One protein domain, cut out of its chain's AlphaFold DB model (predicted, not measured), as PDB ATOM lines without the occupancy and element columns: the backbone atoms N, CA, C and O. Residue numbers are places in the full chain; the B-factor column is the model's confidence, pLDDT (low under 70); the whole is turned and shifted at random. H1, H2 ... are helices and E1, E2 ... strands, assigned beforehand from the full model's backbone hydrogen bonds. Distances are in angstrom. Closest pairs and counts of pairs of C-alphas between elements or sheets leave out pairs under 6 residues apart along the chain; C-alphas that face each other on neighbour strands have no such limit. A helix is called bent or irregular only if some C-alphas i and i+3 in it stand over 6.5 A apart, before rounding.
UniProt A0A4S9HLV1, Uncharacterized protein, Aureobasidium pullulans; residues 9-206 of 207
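This is residues 9 to 206 of the 207 residues of an uncharacterized protein of Aureobasidium pullulans (UniProt A0A4S9HLV1). A twisted six-stranded sheet has helix H5 and the first part of H6 packed over one face, and the rest of H6, residues 197 to 205, sticks out as a free arm. Away from that arm, a loosely built part with H1, H2 and the long stretch 36 to 57 reaches out from the sheet, while H3 and H4 stand off the sheet on the side away from H5. The printed part has 198 residues, in the order H1 E1 H2 H3 E2 H4 E3 E4 E5 E6 H5 H6, and the mixed sheet runs E1 E2 E3 E4 E6 E5. The class is mixed, helices and strands, with under half of the residues in named elements. The whole is compact, with a radius of gyration of the C-alphas of 18.7 A, but elongated, spanning 68 by 42 by 34 A.

H1 is residues 16 to 25, 14.1 A long, from C-alpha 16 at (110.434, 154.109, 120.540). E1 is 32 to 35, H2 58 to 61, H3 67 to 70, E2 76 to 80, H4 86 to 93 and E3 100 to 104. E4, 128 to 135, is 22.1 A long; E5 is 142 to 145, and E6, 159 to 165, is 19.6 A long. H5, 172 to 186, measures 20.9 A. H6, 188 to 205, measures 24.5 A and ends with C-alpha 205 at (100.646, 208.247, 123.032); it is irregular, C-alphas 190 and 193 being 7.8 A apart, with a kink of 31 degrees near residue 195.

From edge strand E1, the pair E1 and E2 is parallel, with N 33 and O 76 2.9 A apart. E2 and E3 are parallel, N 77 to O 100 2.9 A, and so are E3 and E4, N 101 to O 128 2.8 A, and E4 and E6, N 131 to O 160 2.8 A. E5, the other edge strand, forms an antiparallel hairpin with E6, N 144 to O 161 2.8 A. E1, H2 H3, E2 and E2, H4, E3 are strand-helix-strand units, parallel neighbour strands with helices between, each with a right-handed crossover. H5 and H6 are on one face of the sheet, making two layers. H5 comes closest to E4 at the C-alphas of Thr 134 and Thr 172, 6.6 A. H6 runs across the strands, at 68 degrees to E5 on the local plane, its height over the sheet 11.4 A. H5 and H6 touch only at the corner, about perpendicular at 79 degrees, their closest C-alphas, of Gly 183 and Leu 189, 4.4 A apart. H1, H2 and H3 are not on the sheet; H4 is only just not on it, with 4 pairs of C-alphas within 10 A. H1 touches H3, their closest C-alphas, of Glu 25 and Lys 70, 5.9 A apart. H3 and H4 are close but not clearly touching, and H2 touches no helix. In H1, H4 and H5 every O i to N i+4 pair is within hydrogen-bond range; in H6 it is 11 of 14, and H2 and H3 are too short for one.

The farthest C-alphas, of His 51 and Ser 206, are 68.3 A apart. The printed part has no cut. The links E1 to H2, E3 to E4 and E5 to E6 are long. The mean pLDDT of the printed part is 80.3; it is under 70 at residues 12 to 13, 47 to 64, 109 to 126, 148 to 155 and 198 to 206.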
ATOM      1  N   GLN A   9     110.400 153.702 131.592       73.25
ATOM      2  CA  GLN A   9     110.511 152.351 132.159       73.25
ATOM      3  C   GLN A   9     109.736 151.296 131.367       73.25
ATOM      4  O   GLN A   9     110.105 150.125 131.367       73.25
ATOM      5  N   GLU A  10     108.679 151.703 130.672       75.81
ATOM      6  CA  GLU A  10     107.785 150.815 129.931       75.81
ATOM      7  C   GLU A  10     108.171 150.720 128.442       75.81
ATOM      8  O   GLU A  10     107.758 149.793 127.752       75.81
ATOM      9  N   ASP A  11     109.036 151.615 127.943       74.19
ATOM     10  CA  ASP A  11     109.529 151.643 126.550       74.19
ATOM     11  C   ASP A  11     110.729 150.697 126.306       74.19
ATOM     12  O   ASP A  11     111.515 150.845 125.365       74.19
ATOM     13  N   VAL A  12     110.913 149.698 127.173       67.56
ATOM     14  CA  VAL A  12     112.078 148.800 127.131       67.56
ATOM     15  C   VAL A  12     112.025 147.852 125.930       67.56
ATOM     16  O   VAL A  12     113.069 147.597 125.328       67.56
ATOM     17  N   THR A  13     110.838 147.366 125.561       67.31
ATOM     18  CA  THR A  13     110.656 146.383 124.476       67.31
ATOM     19  C   THR A  13     110.631 147.040 123.097       67.31
ATOM     20  O   THR A  13     111.282 146.557 122.174       67.31
ATOM     21  N   GLU A  14     109.912 148.156 122.960       71.06
ATOM     22  CA  GLU A  14     109.670 148.814 121.668       71.06
ATOM     23  C   GLU A  14     110.772 149.824 121.296       71.06
ATOM     24  O   GLU A  14     110.999 150.091 120.113       71.06
ATOM     25  N   LYS A  15     111.500 150.366 122.290       79.00
ATOM     26  CA  LYS A  15     112.605 151.328 122.111       79.00
ATOM     27  C   LYS A  15     112.206 152.534 121.238       79.00
ATOM     28  O   LYS A  15     113.030 153.055 120.472       79.00
ATOM     29  N   LEU A  16     110.967 153.015 121.357       84.00
ATOM     30  CA  LEU A  16     110.434 154.109 120.540       84.00
ATOM     31  C   LEU A  16     111.089 155.450 120.869       84.00
ATOM     32  O   LEU A  16     111.413 156.206 119.951       84.00
ATOM     33  N   ARG A  17     111.337 155.758 122.145       85.50
ATOM     34  CA  ARG A  17     111.979 157.010 122.577       85.50
ATOM     35  C   ARG A  17     113.388 157.177 122.018       85.50
ATOM     36  O   ARG A  17     113.630 158.231 121.435       85.50
ATOM     37  N   PRO A  18     114.297 156.178 122.069       84.62
ATOM     38  CA  PRO A  18     115.585 156.266 121.382       84.62
ATOM     39  C   PRO A  18     115.461 156.543 119.877       84.62
ATOM     40  O   PRO A  18     116.253 157.297 119.308       84.62
ATOM     41  N   ILE A  19     114.480 155.932 119.200       86.81
ATOM     42  CA  ILE A  19     114.259 156.129 117.760       86.81
ATOM     43  C   ILE A  19     113.773 157.553 117.482       86.81
ATOM     44  O   ILE A  19     114.369 158.245 116.654       86.81
ATOM     45  N   LEU A  20     112.735 157.998 118.194       88.75
ATOM     46  CA  LEU A  20     112.182 159.345 118.079       88.75
ATOM     47  C   LEU A  20     113.239 160.393 118.402       88.75
ATOM     48  O   LEU A  20     113.422 161.322 117.622       88.75
ATOM     49  N   ARG A  21     114.000 160.201 119.485       89.38
ATOM     50  CA  ARG A  21     115.091 161.090 119.883       89.38
ATOM     51  C   ARG A  21     116.115 161.256 118.767       89.38
ATOM     52  O   ARG A  21     116.380 162.383 118.375       89.38
ATOM     53  N   ARG A  22     116.616 160.164 118.179       89.31
ATOM     54  CA  ARG A  22     117.548 160.242 117.035       89.31
ATOM     55  C   ARG A  22     116.940 160.948 115.824       89.31
ATOM     56  O   ARG A  22     117.667 161.586 115.067       89.31
ATOM     57  N   GLY A  23     115.635 160.798 115.604       91.81
ATOM     58  CA  GLY A  23     114.908 161.522 114.562       91.81
ATOM     59  C   GLY A  23     114.891 163.025 114.828       91.81
ATOM     60  O   GLY A  23     115.308 163.803 113.974       91.81
ATOM     61  N   PHE A  24     114.479 163.421 116.032       92.69
ATOM     62  CA  PHE A  24     114.440 164.815 116.460       92.69
ATOM     63  C   PHE A  24     115.829 165.458 116.487       92.69
ATOM     64  O   PHE A  24     115.990 166.543 115.942       92.69
ATOM     65  N   GLU A  25     116.861 164.787 117.007       92.62
ATOM     66  CA  GLU A  25     118.248 165.288 117.038       92.62
ATOM     67  C   GLU A  25     118.788 165.644 115.638       92.62
ATOM     68  O   GLU A  25     119.681 166.479 115.509       92.62
ATOM     69  N   ARG A  26     118.241 165.045 114.569       94.56
ATOM     70  CA  ARG A  26     118.629 165.330 113.177       94.56
ATOM     71  C   ARG A  26     117.959 166.569 112.586       94.56
ATOM     72  O   ARG A  26     118.381 167.013 111.518       94.56
ATOM     73  N   LEU A  27     116.961 167.150 113.249       95.38
ATOM     74  CA  LEU A  27     116.271 168.366 112.804       95.38
ATOM     75  C   LEU A  27     117.114 169.628 113.077       95.38
ATOM     76  O   LEU A  27     116.630 170.627 113.588       95.38
ATOM     77  N   VAL A  28     118.401 169.609 112.728       94.50
ATOM     78  CA  VAL A  28     119.374 170.671 113.062       94.50
ATOM     79  C   VAL A  28     119.090 172.017 112.387       94.50
ATOM     80  O   VAL A  28     119.649 173.036 112.787       94.50
ATOM     81  N   ASN A  29     118.237 172.020 111.359       96.12
ATOM     82  CA  ASN A  29     117.786 173.221 110.654       96.12
ATOM     83  C   ASN A  29     116.402 173.706 111.107       96.12
ATOM     84  O   ASN A  29     115.833 174.570 110.453       96.12
ATOM     85  N   LEU A  30     115.836 173.119 112.161       97.25
ATOM     86  CA  LEU A  30     114.544 173.525 112.693       97.25
ATOM     87  C   LEU A  30     114.653 174.931 113.289       97.25
ATOM     88  O   LEU A  30     115.506 175.162 114.143       97.25
ATOM     89  N   GLU A  31     113.809 175.849 112.821       96.94
ATOM     90  CA  GLU A  31     113.753 177.236 113.304       96.94
ATOM     91  C   GLU A  31     112.597 177.450 114.286       96.94
ATOM     92  O   GLU A  31     112.711 178.244 115.217       96.94
ATOM     93  N   GLU A  32     111.517 176.683 114.137       96.12
ATOM     94  CA  GLU A  32     110.337 176.752 114.994       96.12
ATOM     95  C   GLU A  32     109.883 175.347 115.377       96.12
ATOM     96  O   GLU A  32     109.801 174.452 114.532       96.12
ATOM     97  N   PHE A  33     109.573 175.147 116.655       95.69
ATOM     98  CA  PHE A  33     109.051 173.885 117.152       95.69
ATOM     99  C   PHE A  33     107.986 174.112 118.214       95.69
ATOM    100  O   PHE A  33     108.177 174.902 119.134       95.69
ATOM    101  N   SER A  34     106.899 173.349 118.131       94.62
ATOM    102  CA  SER A  34     105.875 173.308 119.167       94.62
ATOM    103  C   SER A  34     105.467 171.870 119.457       94.62
ATOM    104  O   SER A  34     105.087 171.114 118.559       94.62
ATOM    105  N   SER A  35     105.525 171.496 120.733       93.06
ATOM    106  CA  SER A  35     104.896 170.284 121.237       93.06
ATOM    107  C   SER A  35     103.610 170.652 121.959       93.06
ATOM    108  O   SER A  35     103.630 171.088 123.104       93.06
ATOM    109  N   VAL A  36     102.480 170.453 121.281       91.75
ATOM    110  CA  VAL A  36     101.164 170.862 121.787       91.75
ATOM    111  C   VAL A  36     100.597 169.899 122.831       91.75
ATOM    112  O   VAL A  36      99.928 170.328 123.758       91.75
ATOM    113  N   ARG A  37     100.793 168.586 122.661       88.00
ATOM    114  CA  ARG A  37     100.095 167.559 123.468       88.00
ATOM    115  C   ARG A  37     100.995 166.757 124.400       88.00
ATOM    116  O   ARG A  37     100.497 166.069 125.291       88.00
ATOM    117  N   ASP A  38     102.288 166.781 124.117       86.00
ATOM    118  CA  ASP A  38     103.299 165.926 124.726       86.00
ATOM    119  C   ASP A  38     104.389 166.803 125.341       86.00
ATOM    120  O   ASP A  38     104.649 167.906 124.866       86.00
ATOM    121  N   GLU A  39     105.044 166.292 126.368       85.00
ATOM    122  CA  GLU A  39     106.055 167.008 127.156       85.00
ATOM    123  C   GLU A  39     107.436 166.965 126.507       85.00
ATOM    124  O   GLU A  39     108.433 167.437 127.064       85.00
ATOM    125  N   LEU A  40     107.496 166.352 125.317       87.31
ATOM    126  CA  LEU A  40     108.721 166.020 124.611       87.31
ATOM    127  C   LEU A  40     109.657 165.209 125.518       87.31
ATOM    128  O   LEU A  40     110.882 165.341 125.480       87.31
ATOM    129  N   PHE A  41     109.061 164.363 126.362       83.06
ATOM    130  CA  PHE A  41     109.760 163.564 127.356       83.06
ATOM    131  C   PHE A  41     110.299 162.279 126.720       83.06
ATOM    132  O   PHE A  41     109.727 161.186 126.795       83.06
ATOM    133  N   LEU A  42     111.421 162.450 126.024       84.56
ATOM    134  CA  LEU A  42     112.148 161.405 125.302       84.56
ATOM    135  C   LEU A  42     113.286 160.800 126.135       84.56
ATOM    136  O   LEU A  42     114.302 160.373 125.577       84.56
ATOM    137  N   ALA A  43     113.124 160.783 127.460       81.00
ATOM    138  CA  ALA A  43     114.045 160.111 128.359       81.00
ATOM    139  C   ALA A  43     114.033 158.605 128.090       81.00
ATOM    140  O   ALA A  43     112.969 158.014 127.931       81.00
ATOM    141  N   TYR A  44     115.193 157.966 128.018       79.19
ATOM    142  CA  TYR A  44     115.256 156.518 127.825       79.19
ATOM    143  C   TYR A  44     116.419 155.916 128.598       79.19
ATOM    144  O   TYR A  44     117.438 156.571 128.816       79.19
ATOM    145  N   ARG A  45     116.264 154.648 128.982       74.38
ATOM    146  CA  ARG A  45     117.327 153.873 129.610       74.38
ATOM    147  C   ARG A  45     118.338 153.481 128.551       74.38
ATOM    148  O   ARG A  45     118.005 152.733 127.625       74.38
ATOM    149  N   ASP A  46     119.549 154.004 128.672       70.12
ATOM    150  CA  ASP A  46     120.635 153.656 127.769       70.12
ATOM    151  C   ASP A  46     121.290 152.346 128.251       70.12
ATOM    152  O   ASP A  46     121.882 152.322 129.333       70.12
ATOM    153  N   PRO A  47     121.197 151.246 127.472       68.12
ATOM    154  CA  PRO A  47     121.753 149.952 127.865       68.12
ATOM    155  C   PRO A  47     123.256 149.997 128.163       68.12
ATOM    156  O   PRO A  47     123.757 149.156 128.901       68.12
ATOM    157  N   ALA A  48     123.984 150.976 127.613       66.00
ATOM    158  CA  ALA A  48     125.414 151.134 127.858       66.00
ATOM    159  C   ALA A  48     125.750 151.499 129.316       66.00
ATOM    160  O   ALA A  48     126.881 151.273 129.747       66.00
ATOM    161  N   PHE A  49     124.784 152.028 130.075       61.75
ATOM    162  CA  PHE A  49     124.960 152.452 131.469       61.75
ATOM    163  C   PHE A  49     124.323 151.481 132.480       61.75
ATOM    164  O   PHE A  49     124.457 151.679 133.684       61.75
ATOM    165  N   GLU A  50     123.708 150.379 132.023       61.88
ATOM    166  CA  GLU A  50     123.068 149.380 132.902       61.88
ATOM    167  C   GLU A  50     124.025 148.728 133.906       61.88
ATOM    168  O   GLU A  50     123.587 148.248 134.945       61.88
ATOM    169  N   HIS A  51     125.321 148.697 133.601       56.84
ATOM    170  CA  HIS A  51     126.340 148.060 134.435       56.84
ATOM    171  C   HIS A  51     126.936 148.983 135.505       56.84
ATOM    172  O   HIS A  51     127.756 148.524 136.297       56.84
ATOM    173  N   VAL A  52     126.591 150.274 135.481       55.62
ATOM    174  CA  VAL A  52     127.235 151.316 136.300       55.62
ATOM    175  C   VAL A  52     126.299 151.852 137.384       55.62
ATOM    176  O   VAL A  52     126.779 152.411 138.362       55.62
ATOM    177  N   ALA A  53     124.990 151.651 137.246       55.97
ATOM    178  CA  ALA A  53     124.026 152.199 138.187       55.97
ATOM    179  C   ALA A  53     123.878 151.374 139.465       55.97
ATOM    180  O   ALA A  53     123.814 150.139 139.428       55.97
ATOM    181  N   ASP A  54     123.756 152.086 140.581       55.28
ATOM    182  CA  ASP A  54     123.244 151.541 141.829       55.28
ATOM    183  C   ASP A  54     121.757 151.166 141.634       55.28
ATOM    184  O   ASP A  54     120.978 152.004 141.175       55.28
ATOM    185  N   PRO A  55     121.330 149.923 141.934       54.91
ATOM    186  CA  PRO A  55     119.926 149.533 141.832       54.91
ATOM    187  C   PRO A  55     118.967 150.378 142.686       54.91
ATOM    188  O   PRO A  55     117.765 150.336 142.427       54.91
ATOM    189  N   GLU A  56     119.466 151.094 143.699       56.78
ATOM    190  CA  GLU A  56     118.661 151.992 144.537       56.78
ATOM    191  C   GLU A  56     118.597 153.439 144.011       56.78
ATOM    192  O   GLU A  56     117.732 154.193 144.458       56.78
ATOM    193  N   ASP A  57     119.433 153.814 143.032       56.44
ATOM    194  CA  ASP A  57     119.474 155.159 142.439       56.44
ATOM    195  C   ASP A  57     119.071 155.116 140.952       56.44
ATOM    196  O   ASP A  57     119.885 155.140 140.025       56.44
ATOM    197  N   ASP A  58     117.760 154.993 140.712       54.69
ATOM    198  CA  ASP A  58     117.168 154.856 139.369       54.69
ATOM    199  C   ASP A  58     117.387 156.114 138.502       54.69
ATOM    200  O   ASP A  58     117.268 156.053 137.283       54.69
ATOM    201  N   HIS A  59     117.752 157.264 139.082       53.25
ATOM    202  CA  HIS A  59     117.856 158.534 138.356       53.25
ATOM    203  C   HIS A  59     119.051 158.603 137.389       53.25
ATOM    204  O   HIS A  59     118.920 159.185 136.309       53.25
ATOM    205  N   GLU A  60     120.181 157.961 137.704       53.53
ATOM    206  CA  GLU A  60     121.388 157.986 136.855       53.53
ATOM    207  C   GLU A  60     121.283 157.089 135.604       53.53
ATOM    208  O   GLU A  60     122.106 157.173 134.689       53.53
ATOM    209  N   LEU A  61     120.247 156.246 135.517       58.06
ATOM    210  CA  LEU A  61     120.029 155.311 134.406       58.06
ATOM    211  C   LEU A  61     119.355 155.933 133.176       58.06
ATOM    212  O   LEU A  61     119.343 155.319 132.099       58.06
ATOM    213  N   TRP A  62     118.771 157.124 133.320       62.97
ATOM    214  CA  TRP A  62     117.943 157.742 132.288       62.97
ATOM    215  C   TRP A  62     118.698 158.837 131.557       62.97
ATOM    216  O   TRP A  62     119.047 159.876 132.114       62.97
ATOM    217  N   LYS A  63     118.857 158.669 130.243       63.56
ATOM    218  CA  LYS A  63     119.290 159.768 129.389       63.56
ATOM    219  C   LYS A  63     118.130 160.750 129.214       63.56
ATOM    220  O   LYS A  63     117.298 160.568 128.327       63.56
ATOM    221  N   ASN A  64     118.078 161.770 130.067       67.31
ATOM    222  CA  ASN A  64     117.061 162.828 130.076       67.31
ATOM    223  C   ASN A  64     117.652 164.221 129.766       67.31
ATOM    224  O   ASN A  64     117.217 165.235 130.297       67.31
ATOM    225  N   ASP A  65     118.656 164.286 128.890       72.88
ATOM    226  CA  ASP A  65     119.175 165.551 128.362       72.88
ATOM    227  C   ASP A  65     118.175 166.205 127.394       72.88
ATOM    228  O   ASP A  65     117.383 165.536 126.712       72.88
ATOM    229  N   PHE A  66     118.255 167.528 127.282       86.12
ATOM    230  CA  PHE A  66     117.418 168.341 126.407       86.12
ATOM    231  C   PHE A  66     117.873 168.210 124.950       86.12
ATOM    232  O   PHE A  66     118.664 169.002 124.445       86.12
ATOM    233  N   MET A  67     117.370 167.193 124.241       89.56
ATOM    234  CA  MET A  67     117.770 166.910 122.848       89.56
ATOM    235  C   MET A  67     117.621 168.115 121.909       89.56
ATOM    236  O   MET A  67     118.358 168.228 120.928       89.56
ATOM    237  N   PHE A  68     116.692 169.024 122.219       90.19
ATOM    238  CA  PHE A  68     116.433 170.219 121.429       90.19
ATOM    239  C   PHE A  68     117.603 171.215 121.451       90.19
ATOM    240  O   PHE A  68     117.684 172.061 120.568       90.19
ATOM    241  N   GLU A  69     118.584 171.061 122.351       89.44
ATOM    242  CA  GLU A  69     119.863 171.789 122.289       89.44
ATOM    243  C   GLU A  69     120.635 171.518 120.985       89.44
ATOM    244  O   GLU A  69     121.476 172.314 120.569       89.44
ATOM    245  N   LYS A  70     120.358 170.401 120.296       90.75
ATOM    246  CA  LYS A  70     120.946 170.106 118.979       90.75
ATOM    247  C   LYS A  70     120.344 170.952 117.854       90.75
ATOM    248  O   LYS A  70     120.925 171.022 116.769       90.75
ATOM    249  N   TRP A  71     119.216 171.618 118.082       95.12
ATOM    250  CA  TRP A  71     118.558 172.483 117.103       95.12
ATOM    251  C   TRP A  71     119.172 173.880 117.122       95.12
ATOM    252  O   TRP A  71     118.568 174.856 117.550       95.12
ATOM    253  N   THR A  72     120.411 173.982 116.644       92.69
ATOM    254  CA  THR A  72     121.208 175.223 116.710       92.69
ATOM    255  C   THR A  72     120.611 176.426 115.969       92.69
ATOM    256  O   THR A  72     121.056 177.547 116.194       92.69
ATOM    257  N   LYS A  73     119.618 176.212 115.096       96.75
ATOM    258  CA  LYS A  73     118.886 177.272 114.385       96.75
ATOM    259  C   LYS A  73     117.525 177.600 114.996       96.75
ATOM    260  O   LYS A  73     116.837 178.461 114.459       96.75
ATOM    261  N   LEU A  74     117.131 176.930 116.079       97.12
ATOM    262  CA  LEU A  74     115.816 177.126 116.669       97.12
ATOM    263  C   LEU A  74     115.716 178.523 117.276       97.12
ATOM    264  O   LEU A  74     116.516 178.883 118.136       97.12
ATOM    265  N   ARG A  75     114.706 179.266 116.833       95.56
ATOM    266  CA  ARG A  75     114.351 180.605 117.298       95.56
ATOM    267  C   ARG A  75     113.154 180.561 118.229       95.56
ATOM    268  O   ARG A  75     113.169 181.234 119.259       95.56
ATOM    269  N   TYR A  76     112.160 179.732 117.910       96.56
ATOM    270  CA  TYR A  76     110.925 179.636 118.683       96.56
ATOM    271  C   TYR A  76     110.673 178.211 119.169       96.56
ATOM    272  O   TYR A  76     110.625 177.258 118.386       96.56
ATOM    273  N   LEU A  77     110.505 178.078 120.482       95.75
ATOM    274  CA  LEU A  77     110.240 176.815 121.157       95.75
ATOM    275  C   LEU A  77     108.920 176.899 121.915       95.75
ATOM    276  O   LEU A  77     108.730 177.793 122.731       95.75
ATOM    277  N   SER A  78     108.028 175.937 121.715       95.88
ATOM    278  CA  SER A  78     106.864 175.750 122.575       95.88
ATOM    279  C   SER A  78     106.792 174.326 123.097       95.88
ATOM    280  O   SER A  78     106.962 173.361 122.347       95.88
ATOM    281  N   LEU A  79     106.566 174.198 124.403       94.38
ATOM    282  CA  LEU A  79     106.492 172.916 125.092       94.38
ATOM    283  C   LEU A  79     105.275 172.891 126.010       94.38
ATOM    284  O   LEU A  79     105.078 173.777 126.839       94.38
ATOM    285  N   TYR A  80     104.471 171.848 125.860       93.31
ATOM    286  CA  TYR A  80     103.341 171.557 126.723       93.31
ATOM    287  C   TYR A  80     103.786 170.734 127.934       93.31
ATOM    288  O   TYR A  80     104.486 169.748 127.762       93.31
ATOM    289  N   ASN A  81     103.342 171.101 129.132       91.31
ATOM    290  CA  ASN A  81     103.537 170.393 130.398       91.31
ATOM    291  C   ASN A  81     104.972 169.941 130.680       91.31
ATOM    292  O   ASN A  81     105.230 168.856 131.188       91.31
ATOM    293  N   ARG A  82     105.936 170.783 130.301       87.38
ATOM    294  CA  ARG A  82     107.337 170.508 130.575       87.38
ATOM    295  C   ARG A  82     107.650 170.853 132.023       87.38
ATOM    296  O   ARG A  82     107.332 171.954 132.458       87.38
ATOM    297  N   GLU A  83     108.330 169.945 132.712       85.06
ATOM    298  CA  GLU A  83     108.946 170.240 134.001       85.06
ATOM    299  C   GLU A  83     110.033 171.308 133.842       85.06
ATOM    300  O   GLU A  83     110.953 171.192 133.020       85.06
ATOM    301  N   ILE A  84     109.889 172.368 134.627       79.56
ATOM    302  CA  ILE A  84     110.767 173.520 134.645       79.56
ATOM    303  C   ILE A  84     111.627 173.474 135.908       79.56
ATOM    304  O   ILE A  84     111.120 173.572 137.025       79.56
ATOM    305  N   GLY A  85     112.941 173.443 135.695       76.88
ATOM    306  CA  GLY A  85     113.960 173.573 136.729       76.88
ATOM    307  C   GLY A  85     115.235 174.212 136.178       76.88
ATOM    308  O   GLY A  85     115.283 174.682 135.031       76.88
ATOM    309  N   ARG A  86     116.292 174.208 136.992       75.12
ATOM    310  CA  ARG A  86     117.611 174.757 136.642       75.12
ATOM    311  C   ARG A  86     118.157 174.203 135.327       75.12
ATOM    312  O   ARG A  86     118.534 174.980 134.453       75.12
ATOM    313  N   ASP A  87     118.139 172.885 135.164       78.56
ATOM    314  CA  ASP A  87     118.745 172.238 133.999       78.56
ATOM    315  C   ASP A  87     118.017 172.596 132.696       78.56
ATOM    316  O   ASP A  87     118.660 172.823 131.669       78.56
ATOM    317  N   PHE A  88     116.683 172.714 132.748       83.56
ATOM    318  CA  PHE A  88     115.866 173.134 131.605       83.56
ATOM    319  C   PHE A  88     116.223 174.548 131.162       83.56
ATOM    320  O   PHE A  88     116.433 174.806 129.978       83.56
ATOM    321  N   ARG A  89     116.346 175.467 132.115       79.31
ATOM    322  CA  ARG A  89     116.749 176.845 131.838       79.31
ATOM    323  C   ARG A  89     118.150 176.923 131.255       79.31
ATOM    324  O   ARG A  89     118.357 177.603 130.253       79.31
ATOM    325  N   ASP A  90     119.094 176.210 131.857       78.75
ATOM    326  CA  ASP A  90     120.473 176.200 131.389       78.75
ATOM    327  C   ASP A  90     120.559 175.628 129.962       78.75
ATOM    328  O   ASP A  90     121.374 176.090 129.163       78.75
ATOM    329  N   ALA A  91     119.684 174.681 129.604       85.56
ATOM    330  CA  ALA A  91     119.545 174.192 128.236       85.56
ATOM    331  C   ALA A  91     119.055 175.267 127.266       85.56
ATOM    332  O   ALA A  91     119.685 175.457 126.226       85.56
ATOM    333  N   LEU A  92     117.997 176.010 127.612       87.19
ATOM    334  CA  LEU A  92     117.509 177.117 126.780       87.19
ATOM    335  C   LEU A  92     118.611 178.151 126.509       87.19
ATOM    336  O   LEU A  92     118.728 178.654 125.398       87.19
ATOM    337  N   TRP A  93     119.458 178.437 127.496       80.62
ATOM    338  CA  TRP A  93     120.551 179.405 127.354       80.62
ATOM    339  C   TRP A  93     121.717 178.932 126.498       80.62
ATOM    340  O   TRP A  93     122.434 179.751 125.923       80.62
ATOM    341  N   ARG A  94     121.915 177.619 126.382       85.12
ATOM    342  CA  ARG A  94     122.909 177.057 125.463       85.12
ATOM    343  C   ARG A  94     122.454 177.111 124.004       85.12
ATOM    344  O   ARG A  94     123.264 176.828 123.121       85.12
ATOM    345  N   MET A  95     121.199 177.477 123.728       89.06
ATOM    346  CA  MET A  95     120.654 177.553 122.374       89.06
ATOM    347  C   MET A  95     120.970 178.918 121.739       89.06
ATOM    348  O   MET A  95     120.377 179.926 122.117       89.06
ATOM    349  N   PRO A  96     121.876 178.983 120.746       88.50
ATOM    350  CA  PRO A  96     122.477 180.245 120.306       88.50
ATOM    351  C   PRO A  96     121.529 181.173 119.538       88.50
ATOM    352  O   PRO A  96     121.803 182.366 119.439       88.50
ATOM    353  N   MET A  97     120.452 180.631 118.968       93.44
ATOM    354  CA  MET A  97     119.481 181.373 118.158       93.44
ATOM    355  C   MET A  97     118.117 181.491 118.839       93.44
ATOM    356  O   MET A  97     117.210 182.063 118.243       93.44
ATOM    357  N   LEU A  98     117.955 180.946 120.051       93.62
ATOM    358  CA  LEU A  98     116.661 180.929 120.718       93.62
ATOM    359  C   LEU A  98     116.268 182.357 121.109       93.62
ATOM    360  O   LEU A  98     117.009 183.065 121.787       93.62
ATOM    361  N   GLU A  99     115.080 182.758 120.679       92.62
ATOM    362  CA  GLU A  99     114.511 184.082 120.919       92.62
ATOM    363  C   GLU A  99     113.318 183.992 121.864       92.62
ATOM    364  O   GLU A  99     113.219 184.790 122.791       92.62
ATOM    365  N   LYS A 100     112.420 183.020 121.655       92.94
ATOM    366  CA  LYS A 100     111.175 182.899 122.424       92.94
ATOM    367  C   LYS A 100     110.914 181.453 122.843       92.94
ATOM    368  O   LYS A 100     111.010 180.532 122.030       92.94
ATOM    369  N   ALA A 101     110.534 181.269 124.104       93.62
ATOM    370  CA  ALA A 101     110.065 180.006 124.657       93.62
ATOM    371  C   ALA A 101     108.661 180.173 125.260       93.62
ATOM    372  O   ALA A 101     108.468 180.998 126.151       93.62
ATOM    373  N   VAL A 102     107.686 179.382 124.805       94.88
ATOM    374  CA  VAL A 102     106.307 179.384 125.324       94.88
ATOM    375  C   VAL A 102     105.994 178.052 125.995       94.88
ATOM    376  O   VAL A 102     105.962 177.003 125.351       94.88
ATOM    377  N   LEU A 103     105.770 178.091 127.302       94.38
ATOM    378  CA  LEU A 103     105.665 176.919 128.163       94.38
ATOM    379  C   LEU A 103     104.230 176.811 128.670       94.38
ATOM    380  O   LEU A 103     103.811 177.587 129.528       94.38
ATOM    381  N   SER A 104     103.468 175.871 128.116       94.94
ATOM    382  CA  SER A 104     102.041 175.728 128.402       94.94
ATOM    383  C   SER A 104     101.789 174.711 129.501       94.94
ATOM    384  O   SER A 104     102.080 173.536 129.312       94.94
ATOM    385  N   ARG A 105     101.187 175.146 130.613       93.00
ATOM    386  CA  ARG A 105     100.948 174.350 131.830       93.00
ATOM    387  C   ARG A 105     102.208 173.640 132.334       93.00
ATOM    388  O   ARG A 105     102.139 172.431 132.488       93.00
ATOM    389  N   PRO A 106     103.349 174.324 132.512       89.94
ATOM    390  CA  PRO A 106     104.546 173.644 132.975       89.94
ATOM    391  C   PRO A 106     104.347 173.056 134.371       89.94
ATOM    392  O   PRO A 106     103.644 173.642 135.196       89.94
ATOM    393  N   ASP A 107     105.024 171.943 134.626       85.12
ATOM    394  CA  ASP A 107     105.220 171.448 135.980       85.12
ATOM    395  C   ASP A 107     106.424 172.160 136.602       85.12
ATOM    396  O   ASP A 107     107.383 172.535 135.922       85.12
ATOM    397  N   TRP A 108     106.350 172.381 137.907       76.69
ATOM    398  CA  TRP A 108     107.380 173.073 138.668       76.69
ATOM    399  C   TRP A 108     108.160 172.049 139.472       76.69
ATOM    400  O   TRP A 108     107.551 171.266 140.203       76.69
ATOM    401  N   ASP A 109     109.485 172.078 139.365       69.12
ATOM    402  CA  ASP A 109     110.323 171.307 140.275       69.12
ATOM    403  C   ASP A 109     110.036 171.763 141.721       69.12
ATOM    404  O   ASP A 109     110.154 172.948 142.060       69.12
ATOM    405  N   ASN A 110     109.575 170.829 142.561       54.62
ATOM    406  CA  ASN A 110     109.064 171.102 143.909       54.62
ATOM    407  C   ASN A 110     110.144 171.632 144.868       54.62
ATOM    408  O   ASN A 110     109.802 172.200 145.909       54.62
ATOM    409  N   ASP A 111     111.423 171.482 144.517       51.84
ATOM    410  CA  ASP A 111     112.542 172.015 145.293       51.84
ATOM    411  C   ASP A 111     112.809 173.507 145.011       51.84
ATOM    412  O   ASP A 111     113.362 174.219 145.856       51.84
ATOM    413  N   GLU A 112     112.346 174.033 143.871       47.88
ATOM    414  CA  GLU A 112     112.543 175.425 143.466       47.88
ATOM    415  C   GLU A 112     111.200 176.161 143.347       47.88
ATOM    416  O   GLU A 112     110.710 176.508 142.272       47.88
ATOM    417  N   GLY A 113     110.618 176.482 144.505       45.00
ATOM    418  CA  GLY A 113     109.557 177.476 144.604       45.00
ATOM    419  C   GLY A 113     110.011 178.812 144.009       45.00
ATOM    420  O   GLY A 113     110.655 179.608 144.693       45.00
ATOM    421  N   PHE A 114     109.607 179.055 142.761       45.25
ATOM    422  CA  PHE A 114     109.817 180.281 141.996       45.25
ATOM    423  C   PHE A 114     111.286 180.517 141.593       45.25
ATOM    424  O   PHE A 114     112.150 180.803 142.420       45.25
ATOM    425  N   TRP A 115     111.551 180.468 140.287       52.72
ATOM    426  CA  TRP A 115     112.702 181.084 139.620       52.72
ATOM    427  C   TRP A 115     113.357 182.244 140.424       52.72
ATOM    428  O   TRP A 115     112.674 183.211 140.768       52.72
ATOM    429  N   PRO A 116     114.691 182.280 140.607       52.34
ATOM    430  CA  PRO A 116     115.485 181.417 141.486       52.34
ATOM    431  C   PRO A 116     116.182 182.199 142.627       52.34
ATOM    432  O   PRO A 116     116.559 183.365 142.478       52.34
ATOM    433  N   ARG A 117     116.483 181.526 143.752       45.34
ATOM    434  CA  ARG A 117     117.447 182.006 144.770       45.34
ATOM    435  C   ARG A 117     118.901 181.791 144.307       45.34
ATOM    436  O   ARG A 117     119.579 180.914 144.819       45.34
ATOM    437  N   ASP A 118     119.345 182.561 143.316       49.34
ATOM    438  CA  ASP A 118     120.685 183.193 143.230       49.34
ATOM    439  C   ASP A 118     120.895 183.764 141.814       49.34
ATOM    440  O   ASP A 118     121.352 183.057 140.921       49.34
ATOM    441  N   PRO A 119     120.565 185.040 141.581       48.47
ATOM    442  CA  PRO A 119     120.654 185.664 140.269       48.47
ATOM    443  C   PRO A 119     122.045 186.151 139.836       48.47
ATOM    444  O   PRO A 119     122.196 186.626 138.708       48.47
ATOM    445  N   GLY A 120     123.069 186.048 140.689       47.16
ATOM    446  CA  GLY A 120     124.412 186.563 140.391       47.16
ATOM    447  C   GLY A 120     125.163 185.799 139.294       47.16
ATOM    448  O   GLY A 120     126.121 186.328 138.736       47.16
ATOM    449  N   ALA A 121     124.714 184.588 138.949       48.47
ATOM    450  CA  ALA A 121     125.285 183.752 137.892       48.47
ATOM    451  C   ALA A 121     124.523 183.826 136.546       48.47
ATOM    452  O   ALA A 121     124.932 183.175 135.587       48.47
ATOM    453  N   TYR A 122     123.431 184.606 136.456       50.97
ATOM    454  CA  TYR A 122     122.464 184.582 135.337       50.97
ATOM    455  C   TYR A 122     122.413 185.867 134.503       50.97
ATOM    456  O   TYR A 122     121.432 186.134 133.808       50.97
ATOM    457  N   SER A 123     123.465 186.687 134.541       45.94
ATOM    458  CA  SER A 123     123.585 187.826 133.633       45.94
ATOM    459  C   SER A 123     123.905 187.337 132.215       45.94
ATOM    460  O   SER A 123     125.071 187.258 131.826       45.94
ATOM    461  N   GLY A 124     122.860 187.006 131.455       53.22
ATOM    462  CA  GLY A 124     122.940 186.775 130.018       53.22
ATOM    463  C   GLY A 124     121.869 185.829 129.484       53.22
ATOM    464  O   GLY A 124     122.150 184.657 129.281       53.22
ATOM    465  N   SER A 125     120.675 186.333 129.161       59.66
ATOM    466  CA  SER A 125     119.867 185.678 128.126       59.66
ATOM    467  C   SER A 125     118.985 186.669 127.377       59.66
ATOM    468  O   SER A 125     118.229 187.412 127.993       59.66
ATOM    469  N   SER A 126     119.057 186.630 126.048       69.69
ATOM    470  CA  SER A 126     118.151 187.299 125.103       69.69
ATOM    471  C   SER A 126     116.826 186.552 124.898       69.69
ATOM    472  O   SER A 126     116.030 186.959 124.059       69.69
ATOM    473  N   VAL A 127     116.612 185.438 125.607       85.25
ATOM    474  CA  VAL A 127     115.437 184.580 125.435       85.25
ATOM    475  C   VAL A 127     114.262 185.150 126.218       85.25
ATOM    476  O   VAL A 127     114.345 185.311 127.437       85.25
ATOM    477  N   GLN A 128     113.155 185.386 125.527       88.50
ATOM    478  CA  GLN A 128     111.880 185.731 126.137       88.50
ATOM    479  C   GLN A 128     111.134 184.457 126.524       88.50
ATOM    480  O   GLN A 128     111.002 183.538 125.715       88.50
ATOM    481  N   ILE A 129     110.625 184.396 127.750       89.12
ATOM    482  CA  ILE A 129     109.894 183.227 128.249       89.12
ATOM    483  C   ILE A 129     108.458 183.629 128.562       89.12
ATOM    484  O   ILE A 129     108.227 184.562 129.325       89.12
ATOM    485  N   VAL A 130     107.491 182.896 128.017       91.81
ATOM    486  CA  VAL A 130     106.070 183.038 128.345       91.81
ATOM    487  C   VAL A 130     105.582 181.747 128.983       91.81
ATOM    488  O   VAL A 130     105.591 180.693 128.354       91.81
ATOM    489  N   VAL A 131     105.126 181.827 130.227       92.50
ATOM    490  CA  VAL A 131     104.439 180.726 130.906       92.50
ATOM    491  C   VAL A 131     102.940 180.888 130.711       92.50
ATOM    492  O   VAL A 131     102.383 181.938 131.027       92.50
ATOM    493  N   VAL A 132     102.282 179.855 130.200       94.50
ATOM    494  CA  VAL A 132     100.839 179.849 129.962       94.50
ATOM    495  C   VAL A 132     100.162 178.991 131.022       94.50
ATOM    496  O   VAL A 132     100.411 177.791 131.115       94.50
ATOM    497  N   GLU A 133      99.277 179.599 131.801       93.12
ATOM    498  CA  GLU A 133      98.448 178.913 132.797       93.12
ATOM    499  C   GLU A 133      96.976 179.217 132.547       93.12
ATOM    500  O   GLU A 133      96.637 180.241 131.961       93.12
ATOM    501  N   THR A 134      96.080 178.350 133.008       95.19
ATOM    502  CA  THR A 134      94.639 178.584 132.876       95.19
ATOM    503  C   THR A 134      94.068 179.329 134.075       95.19
ATOM    504  O   THR A 134      94.497 179.119 135.209       95.19
ATOM    505  N   THR A 135      93.033 180.128 133.843       94.88
ATOM    506  CA  THR A 135      92.209 180.738 134.890       94.88
ATOM    507  C   THR A 135      90.731 180.656 134.519       94.88
ATOM    508  O   THR A 135      90.375 180.822 133.357       94.88
ATOM    509  N   ASP A 136      89.863 180.435 135.504       95.69
ATOM    510  CA  ASP A 136      88.403 180.528 135.367       95.69
ATOM    511  C   ASP A 136      87.862 181.916 135.760       95.69
ATOM    512  O   ASP A 136      86.652 182.144 135.789       95.69
ATOM    513  N   VAL A 137      88.753 182.877 136.030       95.31
ATOM    514  CA  VAL A 137      88.413 184.258 136.379       95.31
ATOM    515  C   VAL A 137      88.755 185.168 135.203       95.31
ATOM    516  O   VAL A 137      89.919 185.473 134.956       95.31
ATOM    517  N   ALA A 138      87.736 185.650 134.488       92.75
ATOM    518  CA  ALA A 138      87.913 186.435 133.260       92.75
ATOM    519  C   ALA A 138      88.800 187.682 133.441       92.75
ATOM    520  O   ALA A 138      89.573 188.024 132.553       92.75
ATOM    521  N   THR A 139      88.744 188.338 134.602       93.38
ATOM    522  CA  THR A 139      89.569 189.523 134.899       93.38
ATOM    523  C   THR A 139      91.044 189.208 135.138       93.38
ATOM    524  O   THR A 139      91.854 190.128 135.163       93.38
ATOM    525  N   HIS A 140      91.401 187.941 135.354       91.00
ATOM    526  CA  HIS A 140      92.793 187.507 135.489       91.00
ATOM    527  C   HIS A 140      93.406 187.084 134.153       91.00
ATOM    528  O   HIS A 140      94.605 186.814 134.111       91.00
ATOM    529  N   ALA A 141      92.602 186.989 133.091       94.00
ATOM    530  CA  ALA A 141      93.060 186.572 131.780       94.00
ATOM    531  C   ALA A 141      93.938 187.641 131.113       94.00
ATOM    532  O   ALA A 141      93.719 188.839 131.293       94.00
ATOM    533  N   GLY A 142      94.897 187.194 130.304       92.56
ATOM    534  CA  GLY A 142      95.800 188.064 129.552       92.56
ATOM    535  C   GLY A 142      97.262 187.961 129.976       92.56
ATOM    536  O   GLY A 142      97.649 187.102 130.770       92.56
ATOM    537  N   LEU A 143      98.082 188.827 129.378       92.44
ATOM    538  CA  LEU A 143      99.533 188.813 129.529       92.44
ATOM    539  C   LEU A 143      99.995 189.746 130.657       92.44
ATOM    540  O   LEU A 143      99.593 190.906 130.729       92.44
ATOM    541  N   GLN A 144     100.906 189.257 131.492       89.06
ATOM    542  CA  GLN A 144     101.537 189.998 132.576       89.06
ATOM    543  C   GLN A 144     103.055 189.806 132.540       89.06
ATOM    544  O   GLN A 144     103.539 188.675 132.499       89.06
ATOM    545  N   LYS A 145     103.821 190.904 132.621       86.81
ATOM    546  CA  LYS A 145     105.277 190.824 132.801       86.81
ATOM    547  C   LYS A 145     105.604 190.376 134.222       86.81
ATOM    548  O   LYS A 145     105.095 190.948 135.190       86.81
ATOM    549  N   LEU A 146     106.451 189.362 134.349       82.56
ATOM    550  CA  LEU A 146     106.943 188.899 135.637       82.56
ATOM    551  C   LEU A 146     108.119 189.778 136.063       82.56
ATOM    552  O   LEU A 146     108.965 190.153 135.256       82.56
ATOM    553  N   SER A 147     108.150 190.145 137.340       75.19
ATOM    554  CA  SER A 147     109.244 190.925 137.915       75.19
ATOM    555  C   SER A 147     109.610 190.372 139.280       75.19
ATOM    556  O   SER A 147     108.745 189.957 140.054       75.19
ATOM    557  N   HIS A 148     110.905 190.365 139.578       69.19
ATOM    558  CA  HIS A 148     111.414 189.926 140.867       69.19
ATOM    559  C   HIS A 148     111.820 191.133 141.699       69.19
ATOM    560  O   HIS A 148     112.708 191.896 141.325       69.19
ATOM    561  N   VAL A 149     111.210 191.269 142.873       67.62
ATOM    562  CA  VAL A 149     111.435 192.405 143.785       67.62
ATOM    563  C   VAL A 149     112.884 192.536 144.272       67.62
ATOM    564  O   VAL A 149     113.299 193.619 144.667       67.62
ATOM    565  N   ASN A 150     113.657 191.449 144.218       66.06
ATOM    566  CA  ASN A 150     115.042 191.391 144.697       66.06
ATOM    567  C   ASN A 150     116.087 191.540 143.576       66.06
ATOM    568  O   ASN A 150     117.276 191.369 143.831       66.06
ATOM    569  N   LEU A 151     115.658 191.824 142.342       64.88
ATOM    570  CA  LEU A 151     116.532 191.988 141.182       64.88
ATOM    571  C   LEU A 151     116.601 193.443 140.728       64.88
ATOM    572  O   LEU A 151     115.584 194.137 140.654       64.88
ATOM    573  N   LEU A 152     117.801 193.893 140.352       66.56
ATOM    574  CA  LEU A 152     117.945 195.162 139.642       66.56
ATOM    575  C   LEU A 152     117.242 195.072 138.285       66.56
ATOM    576  O   LEU A 152     117.199 194.007 137.675       66.56
ATOM    577  N   SER A 153     116.732 196.197 137.783       69.31
ATOM    578  CA  SER A 153     116.032 196.254 136.491       69.31
ATOM    579  C   SER A 153     116.863 195.697 135.330       69.31
ATOM    580  O   SER A 153     116.321 195.033 134.457       69.31
ATOM    581  N   THR A 154     118.181 195.903 135.350       67.31
ATOM    582  CA  THR A 154     119.128 195.402 134.340       67.31
ATOM    583  C   THR A 154     119.373 193.896 134.401       67.31
ATOM    584  O   THR A 154     120.010 193.346 133.508       67.31
ATOM    585  N   GLN A 155     118.913 193.242 135.464       68.94
ATOM    586  CA  GLN A 155     119.080 191.814 135.717       68.94
ATOM    587  C   GLN A 155     117.746 191.063 135.656       68.94
ATOM    588  O   GLN A 155     117.727 189.851 135.859       68.94
ATOM    589  N   GLN A 156     116.631 191.767 135.425       70.12
ATOM    590  CA  GLN A 156     115.322 191.131 135.329       70.12
ATOM    591  C   GLN A 156     115.296 190.200 134.108       70.12
ATOM    592  O   GLN A 156     115.664 190.641 133.017       70.12
ATOM    593  N   PRO A 157     114.852 188.942 134.263       72.88
ATOM    594  CA  PRO A 157     114.611 188.078 133.116       72.88
ATOM    595  C   PRO A 157     113.474 188.653 132.264       72.88
ATOM    596  O   PRO A 157     112.539 189.259 132.795       72.88
ATOM    597  N   ASP A 158     113.509 188.430 130.949       81.62
ATOM    598  CA  ASP A 158     112.382 188.782 130.082       81.62
ATOM    599  C   ASP A 158     111.315 187.679 130.122       81.62
ATOM    600  O   ASP A 158     111.139 186.892 129.191       81.62
ATOM    601  N   ALA A 159     110.657 187.573 131.276       85.25
ATOM    602  CA  ALA A 159     109.691 186.530 131.589       85.25
ATOM    603  C   ALA A 159     108.271 187.092 131.736       85.25
ATOM    604  O   ALA A 159     108.048 188.169 132.296       85.25
ATOM    605  N   TRP A 160     107.296 186.328 131.260       89.62
ATOM    606  CA  TRP A 160     105.899 186.725 131.163       89.62
ATOM    607  C   TRP A 160     104.986 185.568 131.563       89.62
ATOM    608  O   TRP A 160     105.320 184.399 131.380       89.62
ATOM    609  N   LYS A 161     103.808 185.900 132.087       90.69
ATOM    610  CA  LYS A 161     102.713 184.962 132.323       90.69
ATOM    611  C   LYS A 161     101.544 185.325 131.421       90.69
ATOM    612  O   LYS A 161     101.106 186.472 131.430       90.69
ATOM    613  N   PHE A 162     101.026 184.355 130.681       94.62
ATOM    614  CA  PHE A 162      99.761 184.465 129.975       94.62
ATOM    615  C   PHE A 162      98.714 183.611 130.684       94.62
ATOM    616  O   PHE A 162      98.813 182.384 130.731       94.62
ATOM    617  N   SER A 163      97.705 184.260 131.247       95.31
ATOM    618  CA  SER A 163      96.565 183.585 131.856       95.31
ATOM    619  C   SER A 163      95.503 183.328 130.785       95.31
ATOM    620  O   SER A 163      94.789 184.245 130.377       95.31
ATOM    621  N   LEU A 164      95.392 182.087 130.321       96.06
ATOM    622  CA  LEU A 164      94.359 181.650 129.389       96.06
ATOM    623  C   LEU A 164      93.028 181.492 130.131       96.06
ATOM    624  O   LEU A 164      92.915 180.676 131.046       96.06
ATOM    625  N   PHE A 165      92.009 182.246 129.724       97.06
ATOM    626  CA  PHE A 165      90.669 182.051 130.265       97.06
ATOM    627  C   PHE A 165      90.079 180.724 129.782       97.06
ATOM    628  O   PHE A 165      89.981 180.483 128.579       97.06
ATOM    629  N   VAL A 166      89.650 179.889 130.722       96.75
ATOM    630  CA  VAL A 166      88.927 178.645 130.455       96.75
ATOM    631  C   VAL A 166      87.725 178.605 131.388       96.75
ATOM    632  O   VAL A 166      87.888 178.674 132.604       96.75
ATOM    633  N   ASP A 167      86.519 178.499 130.824       94.88
ATOM    634  CA  ASP A 167      85.301 178.353 131.626       94.88
ATOM    635  C   ASP A 167      85.431 177.166 132.584       94.88
ATOM    636  O   ASP A 167      85.943 176.112 132.210       94.88
ATOM    637  N   LYS A 168      84.896 177.309 133.798       92.25
ATOM    638  CA  LYS A 168      85.008 176.307 134.868       92.25
ATOM    639  C   LYS A 168      84.520 174.902 134.479       92.25
ATOM    640  O   LYS A 168      84.993 173.915 135.032       92.25
ATOM    641  N   ASP A 169      83.587 174.821 133.532       93.88
ATOM    642  CA  ASP A 169      83.005 173.562 133.055       93.88
ATOM    643  C   ASP A 169      83.809 172.912 131.911       93.88
ATOM    644  O   ASP A 169      83.467 171.820 131.454       93.88
ATOM    645  N   LYS A 170      84.861 173.575 131.416       95.00
ATOM    646  CA  LYS A 170      85.707 173.079 130.326       95.00
ATOM    647  C   LYS A 170      86.968 172.410 130.861       95.00
ATOM    648  O   LYS A 170      87.534 172.795 131.880       95.00
ATOM    649  N   ASP A 171      87.438 171.420 130.113       95.81
ATOM    650  CA  ASP A 171      88.704 170.754 130.394       95.81
ATOM    651  C   ASP A 171      89.883 171.691 130.095       95.81
ATOM    652  O   ASP A 171      90.111 172.093 128.949       95.81
ATOM    653  N   THR A 172      90.646 172.041 131.129       94.56
ATOM    654  CA  THR A 172      91.789 172.964 131.026       94.56
ATOM    655  C   THR A 172      92.928 172.381 130.198       94.56
ATOM    656  O   THR A 172      93.643 173.129 129.527       94.56
ATOM    657  N   ILE A 173      93.077 171.052 130.198       93.75
ATOM    658  CA  ILE A 173      94.076 170.334 129.406       93.75
ATOM    659  C   ILE A 173      93.794 170.554 127.924       93.75
ATOM    660  O   ILE A 173      94.610 171.173 127.241       93.75
ATOM    661  N   SER A 174      92.642 170.092 127.443       94.69
ATOM    662  CA  SER A 174      92.261 170.171 126.032       94.69
ATOM    663  C   SER A 174      92.173 171.620 125.566       94.69
ATOM    664  O   SER A 174      92.744 171.945 124.531       94.69
ATOM    665  N   SER A 175      91.597 172.514 126.379       96.44
ATOM    666  CA  SER A 175      91.501 173.944 126.044       96.44
ATOM    667  C   SER A 175      92.879 174.584 125.839       96.44
ATOM    668  O   SER A 175      93.078 175.342 124.894       96.44
ATOM    669  N   THR A 176      93.867 174.254 126.682       95.81
ATOM    670  CA  THR A 176      95.228 174.793 126.514       95.81
ATOM    671  C   THR A 176      95.930 174.205 125.290       95.81
ATOM    672  O   THR A 176      96.682 174.905 124.610       95.81
ATOM    673  N   GLN A 177      95.712 172.919 125.004       95.00
ATOM    674  CA  GLN A 177      96.285 172.261 123.830       95.00
ATOM    675  C   GLN A 177      95.694 172.827 122.533       95.00
ATOM    676  O   GLN A 177      96.433 173.094 121.590       95.00
ATOM    677  N   GLU A 178      94.382 173.050 122.490       96.31
ATOM    678  CA  GLU A 178      93.700 173.683 121.358       96.31
ATOM    679  C   GLU A 178      94.210 175.106 121.142       96.31
ATOM    680  O   GLU A 178      94.687 175.415 120.053       96.31
ATOM    681  N   TRP A 179      94.255 175.919 122.201       96.44
ATOM    682  CA  TRP A 179      94.803 177.274 122.134       96.44
ATOM    683  C   TRP A 179      96.262 177.299 121.649       96.44
ATOM    684  O   TRP A 179      96.615 178.090 120.777       96.44
ATOM    685  N   SER A 180      97.112 176.399 122.160       95.44
ATOM    686  CA  SER A 180      98.527 176.334 121.756       95.44
ATOM    687  C   SER A 180      98.677 175.919 120.287       95.44
ATOM    688  O   SER A 180      99.570 176.407 119.595       95.44
ATOM    689  N   LEU A 181      97.815 175.018 119.798       95.75
ATOM    690  CA  LEU A 181      97.800 174.597 118.396       95.75
ATOM    691  C   LEU A 181      97.360 175.733 117.477       95.75
ATOM    692  O   LEU A 181      98.026 175.987 116.477       95.75
ATOM    693  N   GLU A 182      96.253 176.395 117.807       96.56
ATOM    694  CA  GLU A 182      95.731 177.521 117.033       96.56
ATOM    695  C   GLU A 182      96.760 178.649 116.966       96.56
ATOM    696  O   GLU A 182      97.125 179.062 115.865       96.56
ATOM    697  N   GLY A 183      97.316 179.035 118.120       94.88
ATOM    698  CA  GLY A 183      98.367 180.044 118.233       94.88
ATOM    699  C   GLY A 183      99.628 179.704 117.432       94.88
ATOM    700  O   GLY A 183     100.267 180.577 116.851       94.88
ATOM    701  N   MET A 184     100.025 178.428 117.391       93.44
ATOM    702  CA  MET A 184     101.161 177.996 116.573       93.44
ATOM    703  C   MET A 184     100.832 178.101 115.076       93.44
ATOM    704  O   MET A 184     101.659 178.561 114.295       93.44
ATOM    705  N   LEU A 185      99.638 177.666 114.661       93.81
ATOM    706  CA  LEU A 185      99.237 177.642 113.251       93.81
ATOM    707  C   LEU A 185      99.034 179.042 112.663       93.81
ATOM    708  O   LEU A 185      99.265 179.232 111.469       93.81
ATOM    709  N   ASN A 186      98.589 180.000 113.475       93.94
ATOM    710  CA  ASN A 186      98.359 181.381 113.052       93.94
ATOM    711  C   ASN A 186      99.533 182.330 113.387       93.94
ATOM    712  O   ASN A 186      99.513 183.484 112.963       93.94
ATOM    713  N   GLY A 187     100.556 181.846 114.102       91.88
ATOM    714  CA  GLY A 187     101.737 182.609 114.514       91.88
ATOM    715  C   GLY A 187     101.547 183.480 115.762       91.88
ATOM    716  O   GLY A 187     102.519 184.067 116.239       91.88
ATOM    717  N   GLU A 188     100.339 183.543 116.331       92.12
ATOM    718  CA  GLU A 188     100.028 184.363 117.509       92.12
ATOM    719  C   GLU A 188     100.767 183.898 118.764       92.12
ATOM    720  O   GLU A 188     101.057 184.702 119.651       92.12
ATOM    721  N   LEU A 189     101.135 182.612 118.828       91.62
ATOM    722  CA  LEU A 189     101.917 182.059 119.935       91.62
ATOM    723  C   LEU A 189     103.252 182.798 120.105       91.62
ATOM    724  O   LEU A 189     103.722 182.990 121.225       91.62
ATOM    725  N   TRP A 190     103.848 183.241 118.997       93.44
ATOM    726  CA  TRP A 190     105.139 183.920 118.989       93.44
ATOM    727  C   TRP A 190     105.013 185.436 119.159       93.44
ATOM    728  O   TRP A 190     105.974 186.071 119.589       93.44
ATOM    729  N   SER A 191     103.850 186.028 118.876       90.50
ATOM    730  CA  SER A 191     103.629 187.481 118.934       90.50
ATOM    731  C   SER A 191     102.963 187.973 120.224       90.50
ATOM    732  O   SER A 191     102.684 189.166 120.341       90.50
ATOM    733  N   LEU A 192     102.734 187.099 121.215       85.56
ATOM    734  CA  LEU A 192     102.071 187.442 122.486       85.56
ATOM    735  C   LEU A 192     102.631 188.717 123.138       85.56
ATOM    736  O   LEU A 192     101.869 189.599 123.532       85.56
ATOM    737  N   ILE A 193     103.959 188.818 123.232       83.75
ATOM    738  CA  ILE A 193     104.646 189.968 123.839       83.75
ATOM    739  C   ILE A 193     104.553 191.198 122.928       83.75
ATOM    740  O   ILE A 193     104.230 192.287 123.399       83.75
ATOM    741  N   ASP A 194     104.759 191.017 121.622       83.75
ATOM    742  CA  ASP A 194     104.765 192.096 120.628       83.75
ATOM    743  C   ASP A 194     103.423 192.863 120.623       83.75
ATOM    744  O   ASP A 194     103.381 194.090 120.482       83.75
ATOM    745  N   HIS A 195     102.308 192.154 120.836       73.44
ATOM    746  CA  HIS A 195     100.984 192.762 120.990       73.44
ATOM    747  C   HIS A 195     100.859 193.588 122.274       73.44
ATOM    748  O   HIS A 195     100.359 194.713 122.232       73.44
ATOM    749  N   ALA A 196     101.352 193.071 123.400       70.81
ATOM    750  CA  ALA A 196     101.283 193.767 124.681       70.81
ATOM    751  C   ALA A 196     102.115 195.060 124.691       70.81
ATOM    752  O   ALA A 196     101.669 196.079 125.222       70.81
ATOM    753  N   GLU A 197     103.295 195.052 124.071       70.12
ATOM    754  CA  GLU A 197     104.130 196.251 123.943       70.12
ATOM    755  C   GLU A 197     103.481 197.305 123.031       70.12
ATOM    756  O   GLU A 197     103.480 198.494 123.355       70.12
ATOM    757  N   SER A 198     102.849 196.883 121.929       64.50
ATOM    758  CA  SER A 198     102.102 197.775 121.028       64.50
ATOM    759  C   SER A 198     100.945 198.490 121.734       64.50
ATOM    760  O   SER A 198     100.743 199.696 121.553       64.50
ATOM    761  N   ASP A 199     100.205 197.775 122.581       60.72
ATOM    762  CA  ASP A 199      99.080 198.345 123.322       60.72
ATOM    763  C   ASP A 199      99.539 199.321 124.416       60.72
ATOM    764  O   ASP A 199      98.917 200.374 124.598       60.72
ATOM    765  N   GLN A 200     100.676 199.060 125.073       59.69
ATOM    766  CA  GLN A 200     101.289 200.011 126.008       59.69
ATOM    767  C   GLN A 200     101.747 201.302 125.319       59.69
ATOM    768  O   GLN A 200     101.524 202.394 125.847       59.69
ATOM    769  N   VAL A 201     102.340 201.203 124.123       57.06
ATOM    770  CA  VAL A 201     102.761 202.376 123.341       57.06
ATOM    771  C   VAL A 201     101.554 203.215 122.916       57.06
ATOM    772  O   VAL A 201     101.572 204.432 123.096       57.06
ATOM    773  N   LYS A 202     100.474 202.589 122.425       52.31
ATOM    774  CA  LYS A 202      99.236 203.303 122.057       52.31
ATOM    775  C   LYS A 202      98.624 204.049 123.242       52.31
ATOM    776  O   LYS A 202      98.218 205.203 123.083       52.31
ATOM    777  N   LEU A 203      98.586 203.418 124.418       51.69
ATOM    778  CA  LEU A 203      98.128 204.043 125.661       51.69
ATOM    779  C   LEU A 203      98.994 205.253 126.033       51.69
ATOM    780  O   LEU A 203      98.446 206.312 126.318       51.69
ATOM    781  N   ALA A 204     100.323 205.138 125.960       46.75
ATOM    782  CA  ALA A 204     101.240 206.232 126.287       46.75
ATOM    783  C   ALA A 204     101.148 207.423 125.315       46.75
ATOM    784  O   ALA A 204     101.342 208.561 125.727       46.75
ATOM    785  N   THR A 205     100.833 207.183 124.040       54.41
ATOM    786  CA  THR A 205     100.646 208.247 123.032       54.41
ATOM    787  C   THR A 205      99.251 208.881 123.027       54.41
ATOM    788  O   THR A 205      99.032 209.852 122.307       54.41
ATOM    789  N   SER A 206      98.305 208.328 123.792       50.75
ATOM    790  CA  SER A 206      96.925 208.830 123.894       50.75
ATOM    791  C   SER A 206      96.701 209.748 125.109       50.75
ATOM    792  O   SER A 206      95.559 210.132 125.368       50.75
TER     793      SER A 206